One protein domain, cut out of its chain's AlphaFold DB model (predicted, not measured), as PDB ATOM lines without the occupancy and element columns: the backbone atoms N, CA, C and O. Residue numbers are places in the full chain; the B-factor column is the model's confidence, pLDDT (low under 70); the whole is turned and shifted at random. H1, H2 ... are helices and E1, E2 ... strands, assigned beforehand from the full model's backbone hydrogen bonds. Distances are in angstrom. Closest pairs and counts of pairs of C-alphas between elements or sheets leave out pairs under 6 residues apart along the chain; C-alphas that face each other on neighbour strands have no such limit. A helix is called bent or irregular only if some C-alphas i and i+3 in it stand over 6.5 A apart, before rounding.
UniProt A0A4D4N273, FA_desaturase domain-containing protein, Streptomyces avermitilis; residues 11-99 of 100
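Overview. This is residues 11 to 99 of the 100 residues of the protein "FA_desaturase domain-containing protein" of Streptomyces avermitilis (UniProt A0A4D4N273). A small body, made of the helices H1 to H4 and a pair of very short strands, E1 and E2, sends out one long helix, H5, as an arm whose residues 84 to 99 stand free. In the body, H3 packs on both H1 and H4, the parallel strands E1 and E2 run side by side, and H2 is at one end of the body, where it touches no helix and comes close only to the first residue of H5, Leu 77. The printed part has 89 residues, with five named helices and two named strands in the order H1, E1, H2, H3, H4, E2, H5; the class is mostly helix. The whole is loose, with a radius of gyration of the C-alphas of 15.3 A, and spans 48 by 32 by 22 A.

Along the chain. H1 is residues 11 to 20, 14.1 A long, with C-alpha 11 at (21.588, -96.551, -41.404). E1 is residues 23 to 25, 6.4 A long. H2, residues 28 to 33, and H3, residues 40 to 45, are each 8.5 A long. H4 is residues 51 to 67, 24.8 A long, with C-alpha 67 at (14.806, -103.836, -50.155). It has a kink of 38 degrees near residue 58 and is only just irregular: C-alphas 56 and 59 are 6.7 A apart. E2 is residues 74 to 76, 7.1 A long. H5 is residues 77 to 98, 32.7 A long, and ends with C-alpha 98 at (53.829, -82.188, -64.364). It has a kink of 38 degrees near residue 92 and is only just irregular: C-alphas 91 and 94 are 7.0 A apart.

Arrangement. H1 and H3 touch, closest at the C-alphas of Val 18 and Ile 41, 5.7 A apart, at a shallow tilt of 13 degrees, opposite ways. H3 and H4 touch, closest at the C-alphas of Glu 42 and Leu 54, 5.8 A apart, about perpendicular at 79 degrees. H1 and H4 are near each other. E1 and E2 are parallel neighbours, their directions 42 degrees apart; N 25 and O 75, 2.7 A apart, are within hydrogen-bond range, as are N 75 and O 23, 3.0 A. E1, H2, H3, H4 and E2 make a strand-helix-strand unit, two parallel neighbour strands with helices between them along the chain. The closest C-alphas of E1 and H5, those of Val 24 and Leu 77, are 5.7 A apart. H2 and H5 are close but not clearly touching, with the C-alphas of Thr 30 and Leu 77 7.9 A apart. H3 and H5 are apart. Every O i to N i+4 pair is within hydrogen-bond range in H1, H2 and H3; in H4 9 of 13 are, in H5 16 of 18.

Size, cuts and confidence. The C-alphas of Glu 67 and Tyr 99 are the two farthest apart, 49.0 A. Without residues 84 to 99 the body spans 32 by 27 by 17 A. The printed part has no cut and no long link. Its mean pLDDT is 91.2; residues 11 and 99 are under 70.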
ATOM      1  N   LEU A  11      21.874 -96.644 -39.971       66.44
ATOM      2  CA  LEU A  11      21.588 -96.551 -41.404       66.44
ATOM      3  C   LEU A  11      22.656 -95.764 -42.181       66.44
ATOM      4  O   LEU A  11      23.058 -96.225 -43.248       66.44
ATOM      5  N   GLY A  12      23.177 -94.656 -41.642       80.50
ATOM      6  CA  GLY A  12      24.268 -93.891 -42.258       80.50
ATOM      7  C   GLY A  12      25.559 -94.708 -42.355       80.50
ATOM      8  O   GLY A  12      26.177 -94.788 -43.418       80.50
ATOM      9  N   HIS A  13      25.904 -95.440 -41.286       83.56
ATOM     10  CA  HIS A  13      27.043 -96.364 -41.305       83.56
ATOM     11  C   HIS A  13      26.875 -97.450 -42.377       83.56
ATOM     12  O   HIS A  13      27.783 -97.658 -43.180       83.56
ATOM     13  N   LEU A  14      25.712 -98.112 -42.432       85.81
ATOM     14  CA  LEU A  14      25.448 -99.145 -43.435       85.81
ATOM     15  C   LEU A  14      25.587 -98.594 -44.851       85.81
ATOM     16  O   LEU A  14      26.309 -99.156 -45.674       85.81
ATOM     17  N   ARG A  15      24.915 -97.472 -45.121       88.81
ATOM     18  CA  ARG A  15      24.900 -96.840 -46.436       88.81
ATOM     19  C   ARG A  15      26.307 -96.460 -46.880       88.81
ATOM     20  O   ARG A  15      26.679 -96.760 -48.010       88.81
ATOM     21  N   ARG A  16      27.104 -95.863 -45.989       90.50
ATOM     22  CA  ARG A  16      28.497 -95.512 -46.272       90.50
ATOM     23  C   ARG A  16      29.304 -96.742 -46.670       90.50
ATOM     24  O   ARG A  16      29.847 -96.754 -47.767       90.50
ATOM     25  N   GLN A  17      29.329 -97.785 -45.835       93.69
ATOM     26  CA  GLN A  17      30.154 -98.966 -46.111       93.69
ATOM     27  C   GLN A  17      29.737 -99.683 -47.399       93.69
ATOM     28  O   GLN A  17      30.592-100.093 -48.176       93.69
ATOM     29  N   VAL A  18      28.435 -99.793 -47.676       92.75
ATOM     30  CA  VAL A  18      27.953-100.444 -48.904       92.75
ATOM     31  C   VAL A  18      28.301 -99.628 -50.154       92.75
ATOM     32  O   VAL A  18      28.693-100.211 -51.161       92.75
ATOM     33  N   LEU A  19      28.186 -98.297 -50.105       92.38
ATOM     34  CA  LEU A  19      28.424 -97.441 -51.273       92.38
ATOM     35  C   LEU A  19      29.910 -97.189 -51.553       92.38
ATOM     36  O   LEU A  19      30.277 -96.973 -52.706       92.38
ATOM     37  N   THR A  20      30.765 -97.197 -50.526       90.62
ATOM     38  CA  THR A  20      32.205 -96.924 -50.680       90.62
ATOM     39  C   THR A  20      33.063 -98.182 -50.781       90.62
ATOM     40  O   THR A  20      34.281 -98.086 -50.902       90.62
ATOM     41  N   SER A  21      32.466 -99.371 -50.710       92.12
ATOM     42  CA  SER A  21      33.176-100.647 -50.831       92.12
ATOM     43  C   SER A  21      32.575-101.523 -51.926       92.12
ATOM     44  O   SER A  21      31.510-101.250 -52.472       92.12
ATOM     45  N   ARG A  22      33.284-102.600 -52.274       94.12
ATOM     46  CA  ARG A  22      32.780-103.629 -53.186       94.12
ATOM     47  C   ARG A  22      33.210-105.006 -52.727       94.12
ATOM     48  O   ARG A  22      34.291-105.156 -52.164       94.12
ATOM     49  N   ASN A  23      32.446-106.011 -53.126       95.44
ATOM     50  CA  ASN A  23      32.866-107.400 -52.997       95.44
ATOM     51  C   ASN A  23      33.478-107.963 -54.282       95.44
ATOM     52  O   ASN A  23      33.203-107.502 -55.397       95.44
ATOM     53  N   VAL A  24      34.311-108.989 -54.117       95.00
ATOM     54  CA  VAL A  24      34.886-109.748 -55.229       95.00
ATOM     55  C   VAL A  24      34.117-111.059 -55.381       95.00
ATOM     56  O   VAL A  24      34.105-111.907 -54.494       95.00
ATOM     57  N   ARG A  25      33.463-111.239 -56.528       92.56
ATOM     58  CA  ARG A  25      32.761-112.476 -56.875       92.56
ATOM     59  C   ARG A  25      33.767-113.576 -57.171       92.56
ATOM     60  O   ARG A  25      34.734-113.366 -57.904       92.56
ATOM     61  N   GLY A  26      33.471-114.764 -56.667       86.50
ATOM     62  CA  GLY A  26      34.264-115.956 -56.903       86.50
ATOM     63  C   GLY A  26      33.664-117.181 -56.228       86.50
ATOM     64  O   GLY A  26      32.546-117.137 -55.718       86.50
ATOM     65  N   GLY A  27      34.417-118.277 -56.267       86.12
ATOM     66  CA  GLY A  27      34.099-119.516 -55.558       86.12
ATOM     67  C   GLY A  27      35.151-119.843 -54.494       86.12
ATOM     68  O   GLY A  27      35.997-119.000 -54.194       86.12
ATOM     69  N   PRO A  28      35.179-121.088 -53.988       84.81
ATOM     70  CA  PRO A  28      36.115-121.512 -52.941       84.81
ATOM     71  C   PRO A  28      37.593-121.236 -53.259       84.81
ATOM     72  O   PRO A  28      38.365-120.908 -52.366       84.81
ATOM     73  N   LEU A  29      37.987-121.318 -54.536       88.00
ATOM     74  CA  LEU A  29      39.346-120.985 -54.978       88.00
ATOM     75  C   LEU A  29      39.670-119.499 -54.792       88.00
ATOM     76  O   LEU A  29      40.762-119.153 -54.354       88.00
ATOM     77  N   THR A  30      38.720-118.618 -55.108       87.75
ATOM     78  CA  THR A  30      38.857-117.173 -54.901       87.75
ATOM     79  C   THR A  30      38.859-116.838 -53.414       87.75
ATOM     80  O   THR A  30      39.691-116.044 -52.989       87.75
ATOM     81  N   ASP A  31      37.983-117.479 -52.631       88.19
ATOM     82  CA  ASP A  31      37.939-117.336 -51.170       88.19
ATOM     83  C   ASP A  31      39.291-117.715 -50.540       88.19
ATOM     84  O   ASP A  31      39.807-116.983 -49.694       88.19
ATOM     85  N   TRP A  32      39.883-118.837 -50.973       87.69
ATOM     86  CA  TRP A  32      41.194-119.299 -50.510       87.69
ATOM     87  C   TRP A  32      42.313-118.345 -50.935       87.69
ATOM     88  O   TRP A  32      43.073-117.881 -50.087       87.69
ATOM     89  N   PHE A  33      42.378-117.994 -52.224       90.06
ATOM     90  CA  PHE A  33      43.429-117.131 -52.771       90.06
ATOM     91  C   PHE A  33      43.428-115.737 -52.135       90.06
ATOM     92  O   PHE A  33      44.484-115.185 -51.839       90.06
ATOM     93  N   LEU A  34      42.243-115.172 -51.897       89.69
ATOM     94  CA  LEU A  34      42.095-113.868 -51.257       89.69
ATOM     95  C   LEU A  34      42.062-113.941 -49.726       89.69
ATOM     96  O   LEU A  34      41.918-112.904 -49.082       89.69
ATOM     97  N   GLY A  35      42.149-115.126 -49.114       87.00
ATOM     98  CA  GLY A  35      42.091-115.283 -47.657       87.00
ATOM     99  C   GLY A  35      40.824-114.686 -47.025       87.00
ATOM    100  O   GLY A  35      40.884-114.086 -45.943       87.00
ATOM    101  N   GLY A  36      39.692-114.776 -47.730       84.25
ATOM    102  CA  GLY A  36      38.406-114.196 -47.328       84.25
ATOM    103  C   GLY A  36      38.292-112.673 -47.476       84.25
ATOM    104  O   GLY A  36      37.315-112.094 -47.008       84.25
ATOM    105  N   LEU A  37      39.256-111.997 -48.117       86.69
ATOM    106  CA  LEU A  37      39.217-110.544 -48.361       86.69
ATOM    107  C   LEU A  37      38.217-110.124 -49.447       86.69
ATOM    108  O   LEU A  37      38.089-108.938 -49.743       86.69
ATOM    109  N   ASN A  38      37.496-111.067 -50.045       93.44
ATOM    110  CA  ASN A  38      36.486-110.814 -51.063       93.44
ATOM    111  C   ASN A  38      35.132-110.318 -50.520       93.44
ATOM    112  O   ASN A  38      34.292-109.909 -51.323       93.44
ATOM    113  N   TYR A  39      34.953-110.304 -49.195       94.38
ATOM    114  CA  TYR A  39      33.747-109.851 -48.484       94.38
ATOM    115  C   TYR A  39      33.982-108.513 -47.753       94.38
ATOM    116  O   TYR A  39      33.792-108.406 -46.541       94.38
ATOM    117  N   GLN A  40      34.479-107.496 -48.464       95.19
ATOM    118  CA  GLN A  40      34.808-106.188 -47.880       95.19
ATOM    119  C   GLN A  40      33.584-105.472 -47.314       95.19
ATOM    120  O   GLN A  40      33.692-104.878 -46.245       95.19
ATOM    121  N   ILE A  41      32.434-105.533 -47.991       95.75
ATOM    122  CA  ILE A  41      31.208-104.877 -47.518       95.75
ATOM    123  C   ILE A  41      30.819-105.456 -46.151       95.75
ATOM    124  O   ILE A  41      30.674-104.714 -45.184       95.75
ATOM    125  N   GLU A  42      30.724-106.781 -46.027       96.19
ATOM    126  CA  GLU A  42      30.369-107.430 -44.764       96.19
ATOM    127  C   GLU A  42      31.452-107.229 -43.708       96.19
ATOM    128  O   GLU A  42      31.122-107.054 -42.540       96.19
ATOM    129  N   HIS A  43      32.731-107.220 -44.095       95.12
ATOM    130  CA  HIS A  43      33.823-106.972 -43.158       95.12
ATOM    131  C   HIS A  43      33.723-105.580 -42.525       95.12
ATOM    132  O   HIS A  43      33.886-105.448 -41.316       95.12
ATOM    133  N   HIS A  44      33.400-104.553 -43.312       94.44
ATOM    134  CA  HIS A  44      33.230-103.196 -42.798       94.44
ATOM    135  C   HIS A  44      31.912-103.017 -42.028       94.44
ATOM    136  O   HIS A  44      31.848-102.212 -41.102       94.44
ATOM    137  N   LEU A  45      30.864-103.777 -42.364       93.50
ATOM    138  CA  LEU A  45      29.613-103.792 -41.597       93.50
ATOM    139  C   LEU A  45      29.744-104.544 -40.263       93.50
ATOM    140  O   LEU A  45      29.107-104.163 -39.281       93.50
ATOM    141  N   PHE A  46      30.561-105.597 -40.224       94.06
ATOM    142  CA  PHE A  46      30.727-106.498 -39.087       94.06
ATOM    143  C   PHE A  46      32.217-106.781 -38.816       94.06
ATOM    144  O   PHE A  46      32.667-107.921 -38.963       94.06
ATOM    145  N   PRO A  47      33.004-105.783 -38.373       91.62
ATOM    146  CA  PRO A  47      34.459-105.920 -38.229       91.62
ATOM    147  C   PRO A  47      34.879-107.001 -37.226       91.62
ATOM    148  O   PRO A  47      35.934-107.612 -37.375       91.62
ATOM    149  N   SER A  48      34.039-107.279 -36.225       94.06
ATOM    150  CA  SER A  48      34.268-108.328 -35.225       94.06
ATOM    151  C   SER A  48      33.841-109.729 -35.685       94.06
ATOM    152  O   SER A  48      34.081-110.700 -34.971       94.06
ATOM    153  N   MET A  49      33.187-109.865 -36.845       94.44
ATOM    154  CA  MET A  49      32.745-111.161 -37.361       94.44
ATOM    155  C   MET A  49      33.932-111.933 -37.963       94.44
ATOM    156  O   MET A  49      34.660-111.390 -38.798       94.44
ATOM    157  N   PRO A  50      34.117-113.222 -37.617       91.81
ATOM    158  CA  PRO A  50      35.132-114.051 -38.258       91.81
ATOM    159  C   PRO A  50      34.916-114.138 -39.773       91.81
ATOM    160  O   PRO A  50      33.797-114.379 -40.229       91.81
ATOM    161  N   ARG A  51      35.996-114.022 -40.557       88.38
ATOM    162  CA  ARG A  51      35.948-114.018 -42.034       88.38
ATOM    163  C   ARG A  51      35.140-115.166 -42.660       88.38
ATOM    164  O   ARG A  51      34.373-114.885 -43.578       88.38
ATOM    165  N   PRO A  52      35.220-116.424 -42.175       87.31
ATOM    166  CA  PRO A  52      34.414-117.515 -42.731       87.31
ATOM    167  C   PRO A  52      32.898-117.284 -42.629       87.31
ATOM    168  O   PRO A  52      32.143-117.781 -43.462       87.31
ATOM    169  N   HIS A  53      32.446-116.508 -41.640       92.38
ATOM    170  CA  HIS A  53      31.033-116.187 -41.445       92.38
ATOM    171  C   HIS A  53      30.552-115.024 -42.322       92.38
ATOM    172  O   HIS A  53      29.349-114.905 -42.545       92.38
ATOM    173  N   LEU A  54      31.451-114.214 -42.895       93.56
ATOM    174  CA  LEU A  54      31.066-113.111 -43.785       93.56
ATOM    175  C   LEU A  54      30.313-113.623 -45.021       93.56
ATOM    176  O   LEU A  54      29.330-113.019 -45.442       93.56
ATOM    177  N   ARG A  55      30.688-114.804 -45.533       91.25
ATOM    178  CA  ARG A  55      29.963-115.474 -46.624       91.25
ATOM    179  C   ARG A  55      28.505-115.780 -46.267       91.25
ATOM    180  O   ARG A  55      27.644-115.744 -47.140       91.25
ATOM    181  N   LEU A  56      28.226-116.077 -44.997       92.94
ATOM    182  CA  LEU A  56      26.869-116.334 -44.508       92.94
ATOM    183  C   LEU A  56      26.069-115.034 -44.346       92.94
ATOM    184  O   LEU A  56      24.862-115.030 -44.572       92.94
ATOM    185  N   ALA A  57      26.733-113.931 -43.991       94.56
ATOM    186  CA  ALA A  57      26.105-112.617 -43.859       94.56
ATOM    187  C   ALA A  57      25.788-111.969 -45.219       94.56
ATOM    188  O   ALA A  57      24.773-111.284 -45.354       94.56
ATOM    189  N   GLN A  58      26.616-112.217 -46.237       95.00
ATOM    190  CA  GLN A  58      26.494-111.626 -47.571       95.00
ATOM    191  C   GLN A  58      25.080-111.686 -48.189       95.00
ATOM    192  O   GLN A  58      24.583-110.644 -48.629       95.00
ATOM    193  N   PRO A  59      24.385-112.843 -48.254       95.81
ATOM    194  CA  PRO A  59      23.045-112.895 -48.840       95.81
ATOM    195  C   PRO A  59      22.030-112.025 -48.086       95.81
ATOM    196  O   PRO A  59      21.171-111.419 -48.726       95.81
ATOM    197  N   LEU A  60      22.152-111.913 -46.757       96.12
ATOM    198  CA  LEU A  60      21.279-111.076 -45.929       96.12
ATOM    199  C   LEU A  60      21.534-109.588 -46.187       96.12
ATOM    200  O   LEU A  60      20.592-108.831 -46.410       96.12
ATOM    201  N   VAL A  61      22.806-109.177 -46.226       95.50
ATOM    202  CA  VAL A  61      23.195-107.793 -46.540       95.50
ATOM    203  C   VAL A  61      22.717-107.403 -47.937       95.50
ATOM    204  O   VAL A  61      22.108-106.349 -48.109       95.50
ATOM    205  N   ARG A  62      22.920-108.273 -48.933       96.12
ATOM    206  CA  ARG A  62      22.460-108.050 -50.310       96.12
ATOM    207  C   ARG A  62      20.936-107.913 -50.391       96.12
ATOM    208  O   ARG A  62      20.448-107.031 -51.096       96.12
ATOM    209  N   ALA A  63      20.190-108.771 -49.692       96.62
ATOM    210  CA  ALA A  63      18.730-108.704 -49.653       96.62
ATOM    211  C   ALA A  63      18.249-107.379 -49.047       96.62
ATOM    212  O   ALA A  63      17.442-106.688 -49.666       96.62
ATOM    213  N   HIS A  64      18.833-106.972 -47.918       94.31
ATOM    214  CA  HIS A  64      18.522-105.699 -47.277       94.31
ATOM    215  C   HIS A  64      18.836-104.494 -48.177       94.31
ATOM    216  O   HIS A  64      18.028-103.573 -48.292       94.31
ATOM    217  N   CYS A  65      19.981-104.502 -48.869       94.81
ATOM    218  CA  CYS A  65      20.336-103.445 -49.819       94.81
ATOM    219  C   CYS A  65      19.312-103.347 -50.960       94.81
ATOM    220  O   CYS A  65      18.899-102.251 -51.325       94.81
ATOM    221  N   ARG A  66      18.840-104.488 -51.478       95.62
ATOM    222  CA  ARG A  66      17.787-104.526 -52.503       95.62
ATOM    223  C   ARG A  66      16.460-103.961 -51.990       95.62
ATOM    224  O   ARG A  66      15.827-103.196 -52.705       95.62
ATOM    225  N   GLU A  67      16.050-104.321 -50.777       95.44
ATOM    226  CA  GLU A  67      14.806-103.836 -50.155       95.44
ATOM    227  C   GLU A  67      14.833-102.329 -49.875       95.44
ATOM    228  O   GLU A  67      13.814-101.657 -49.989       95.44
ATOM    229  N   THR A  68      16.007-101.789 -49.551       91.12
ATOM    230  CA  THR A  68      16.205-100.372 -49.201       91.12
ATOM    231  C   THR A  68      16.669 -99.503 -50.373       91.12
ATOM    232  O   THR A  68      16.904 -98.307 -50.201       91.12
ATOM    233  N   GLY A  69      16.817-100.079 -51.571       91.88
ATOM    234  CA  GLY A  69      17.280 -99.365 -52.764       91.88
ATOM    235  C   GLY A  69      18.750 -98.921 -52.709       91.88
ATOM    236  O   GLY A  69      19.141 -97.998 -53.422       91.88
ATOM    237  N   ILE A  70      19.576 -99.547 -51.868       93.00
ATOM    238  CA  ILE A  70      21.014 -99.273 -51.770       93.00
ATOM    239  C   ILE A  70      21.760-100.136 -52.796       93.00
ATOM    240  O   ILE A  70      21.596-101.355 -52.852       93.00
ATOM    241  N   SER A  71      22.612 -99.508 -53.612       92.94
ATOM    242  CA  SER A  71      23.416-100.219 -54.609       92.94
ATOM    243  C   SER A  71      24.500-101.059 -53.937       92.94
ATOM    244  O   SER A  71      25.489-100.528 -53.442       92.94
ATOM    245  N   TYR A  72      24.335-102.376 -53.975       95.50
ATOM    246  CA  TYR A  72      25.333-103.339 -53.524       95.50
ATOM    247  C   TYR A  72      26.218-103.757 -54.710       95.50
ATOM    248  O   TYR A  72      25.735-104.349 -55.678       95.50
ATOM    249  N   VAL A  73      27.513-103.429 -54.656       94.44
ATOM    250  CA  VAL A  73      28.431-103.565 -55.799       94.44
ATOM    251  C   VAL A  73      29.352-104.771 -55.650       94.44
ATOM    252  O   VAL A  73      30.019-104.966 -54.633       94.44
ATOM    253  N   GLU A  74      29.476-105.542 -56.731       94.88
ATOM    254  CA  GLU A  74      30.452-106.622 -56.838       94.88
ATOM    255  C   GLU A  74      31.197-106.588 -58.179       94.88
ATOM    256  O   GLU A  74      30.721-106.009 -59.155       94.88
ATOM    257  N   ALA A  75      32.379-107.197 -58.250       94.31
ATOM    258  CA  ALA A  75      33.095-107.453 -59.506       94.31
ATOM    259  C   ALA A  75      33.795-108.809 -59.472       94.31
ATOM    260  O   ALA A  75      34.088-109.327 -58.401       94.31
ATOM    261  N   GLY A  76      34.107-109.382 -60.634       93.81
ATOM    262  CA  GLY A  76      35.048-110.503 -60.690       93.81
ATOM    263  C   GLY A  76      36.458-110.055 -60.294       93.81
ATOM    264  O   GLY A  76      36.789-108.879 -60.426       93.81
ATOM    265  N   LEU A  77      37.303-110.991 -59.856       91.12
ATOM    266  CA  LEU A  77      38.672-110.706 -59.401       91.12
ATOM    267  C   LEU A  77      39.465-109.840 -60.392       91.12
ATOM    268  O   LEU A  77      39.923-108.754 -60.046       91.12
ATOM    269  N   VAL A  78      39.574-110.296 -61.642       92.56
ATOM    270  CA  VAL A  78      40.321-109.598 -62.702       92.56
ATOM    271  C   VAL A  78      39.764-108.199 -62.951       92.56
ATOM    272  O   VAL A  78      40.519-107.246 -63.119       92.56
ATOM    273  N   ASP A  79      38.439-108.067 -62.961       93.69
ATOM    274  CA  ASP A  79      37.798-106.788 -63.227       93.69
ATOM    275  C   ASP A  79      37.979-105.804 -62.063       93.69
ATOM    276  O   ASP A  79      38.301-104.640 -62.286       93.69
ATOM    277  N   SER A  80      37.899-106.286 -60.819       91.62
ATOM    278  CA  SER A  80      38.198-105.494 -59.622       91.62
ATOM    279  C   SER A  80      39.630-104.951 -59.653       91.62
ATOM    280  O   SER A  80      39.846-103.760 -59.434       91.62
ATOM    281  N   TYR A  81      40.609-105.797 -59.988       92.81
ATOM    282  CA  TYR A  81      42.004-105.374 -60.134       92.81
ATOM    283  C   TYR A  81      42.191-104.373 -61.277       92.81
ATOM    284  O   TYR A  81      42.886-103.370 -61.113       92.81
ATOM    285  N   ARG A  82      41.546-104.601 -62.427       96.00
ATOM    286  CA  ARG A  82      41.585-103.673 -63.565       96.00
ATOM    287  C   ARG A  82      41.060-102.294 -63.176       96.00
ATOM    288  O   ARG A  82      41.682-101.299 -63.536       96.00
ATOM    289  N   GLN A  83      39.934-102.229 -62.467       93.38
ATOM    290  CA  GLN A  83      39.343-100.968 -62.015       93.38
ATOM    291  C   GLN A  83      40.275-100.227 -61.048       93.38
ATOM    292  O   GLN A  83      40.511 -99.038 -61.244       93.38
ATOM    293  N   ALA A  84      40.881-100.925 -60.082       91.94
ATOM    294  CA  ALA A  84      41.842-100.325 -59.155       91.94
ATOM    295  C   ALA A  84      43.079 -99.763 -59.877       91.94
ATOM    296  O   ALA A  84      43.462 -98.616 -59.661       91.94
ATOM    297  N   LEU A  85      43.679-100.540 -60.787       95.94
ATOM    298  CA  LEU A  85      44.834-100.098 -61.575       95.94
ATOM    299  C   LEU A  85      44.494 -98.917 -62.485       95.94
ATOM    300  O   LEU A  85      45.311 -98.012 -62.638       95.94
ATOM    301  N   ARG A  86      43.308 -98.924 -63.103       96.00
ATOM    302  CA  ARG A  86      42.831 -97.812 -63.929       96.00
ATOM    303  C   ARG A  86      42.688 -96.548 -63.086       96.00
ATOM    304  O   ARG A  86      43.254 -95.530 -63.457       96.00
ATOM    305  N   HIS A  87      42.024 -96.649 -61.938       93.81
ATOM    306  CA  HIS A  87      41.841 -95.518 -61.038       93.81
ATOM    307  C   HIS A  87      43.183 -94.940 -60.572       93.81
ATOM    308  O   HIS A  87      43.389 -93.736 -60.664       93.81
ATOM    309  N   MET A  88      44.140 -95.789 -60.172       94.44
ATOM    310  CA  MET A  88      45.490 -95.340 -59.800       94.44
ATOM    311  C   MET A  88      46.222 -94.628 -60.946       94.44
ATOM    312  O   MET A  88      46.943 -93.665 -60.700       94.44
ATOM    313  N   ARG A  89      46.039 -95.069 -62.200       94.12
ATOM    314  CA  ARG A  89      46.596 -94.364 -63.367       94.12
ATOM    315  C   ARG A  89      45.936 -93.004 -63.570       94.12
ATOM    316  O   ARG A  89      46.647 -92.031 -63.765       94.12
ATOM    317  N   GLU A  90      44.608 -92.943 -63.503       94.62
ATOM    318  CA  GLU A  90      43.831 -91.714 -63.709       94.62
ATOM    319  C   GLU A  90      44.181 -90.641 -62.672       94.62
ATOM    320  O   GLU A  90      44.484 -89.510 -63.039       94.62
ATOM    321  N   VAL A  91      44.218 -90.998 -61.384       94.31
ATOM    322  CA  VAL A  91      44.588 -90.049 -60.316       94.31
ATOM    323  C   VAL A  91      46.075 -89.687 -60.337       94.31
ATOM    324  O   VAL A  91      46.453 -88.626 -59.848       94.31
ATOM    325  N   GLY A  92      46.920 -90.553 -60.905       92.69
ATOM    326  CA  GLY A  92      48.348 -90.307 -61.089       92.69
ATOM    327  C   GLY A  92      48.690 -89.486 -62.337       92.69
ATOM    328  O   GLY A  92      49.797 -88.957 -62.417       92.69
ATOM    329  N   GLU A  93      47.771 -89.352 -63.300       92.62
ATOM    330  CA  GLU A  93      47.994 -88.638 -64.566       92.62
ATOM    331  C   GLU A  93      48.528 -87.213 -64.369       92.62
ATOM    332  O   GLU A  93      49.556 -86.893 -64.975       92.62
ATOM    333  N   PRO A  94      47.935 -86.377 -63.488       90.38
ATOM    334  CA  PRO A  94      48.395 -85.005 -63.313       90.38
ATOM    335  C   PRO A  94      49.863 -84.937 -62.876       90.38
ATOM    336  O   PRO A  94      50.623 -84.143 -63.421       90.38
ATOM    337  N   LEU A  95      50.298 -85.829 -61.976       87.38
ATOM    338  CA  LEU A  95      51.671 -85.863 -61.457       87.38
ATOM    339  C   LEU A  95      52.694 -86.287 -62.519       87.38
ATOM    340  O   LEU A  95      53.782 -85.721 -62.569       87.38
ATOM    341  N   ARG A  96      52.345 -87.243 -63.393       84.12
ATOM    342  CA  ARG A  96      53.216 -87.667 -64.508       84.12
ATOM    343  C   ARG A  96      53.343 -86.589 -65.577       84.12
ATOM    344  O   ARG A  96      54.388 -86.457 -66.195       84.12
ATOM    345  N   SER A  97      52.269 -85.834 -65.800       82.75
ATOM    346  CA  SER A  97      52.260 -84.747 -66.780       82.75
ATOM    347  C   SER A  97      53.036 -83.511 -66.306       82.75
ATOM    348  O   SER A  97      53.506 -82.727 -67.126       82.75
ATOM    349  N   GLN A  98      53.182 -83.343 -64.987       77.25
ATOM    350  CA  GLN A  98      53.829 -82.188 -64.364       77.25
ATOM    351  C   GLN A  98      55.353 -82.356 -64.204       77.25
ATOM    352  O   GLN A  98      56.058 -81.357 -64.079       77.25
ATOM    353  N   TYR A  99      55.862 -83.593 -64.256       64.88
ATOM    354  CA  TYR A  99      57.288 -83.930 -64.185       64.88
ATOM    355  C   TYR A  99      57.612 -85.052 -65.195       64.88
ATOM    356  O   TYR A  99      57.519 -86.224 -64.819       64.88
TER     357      TYR A  99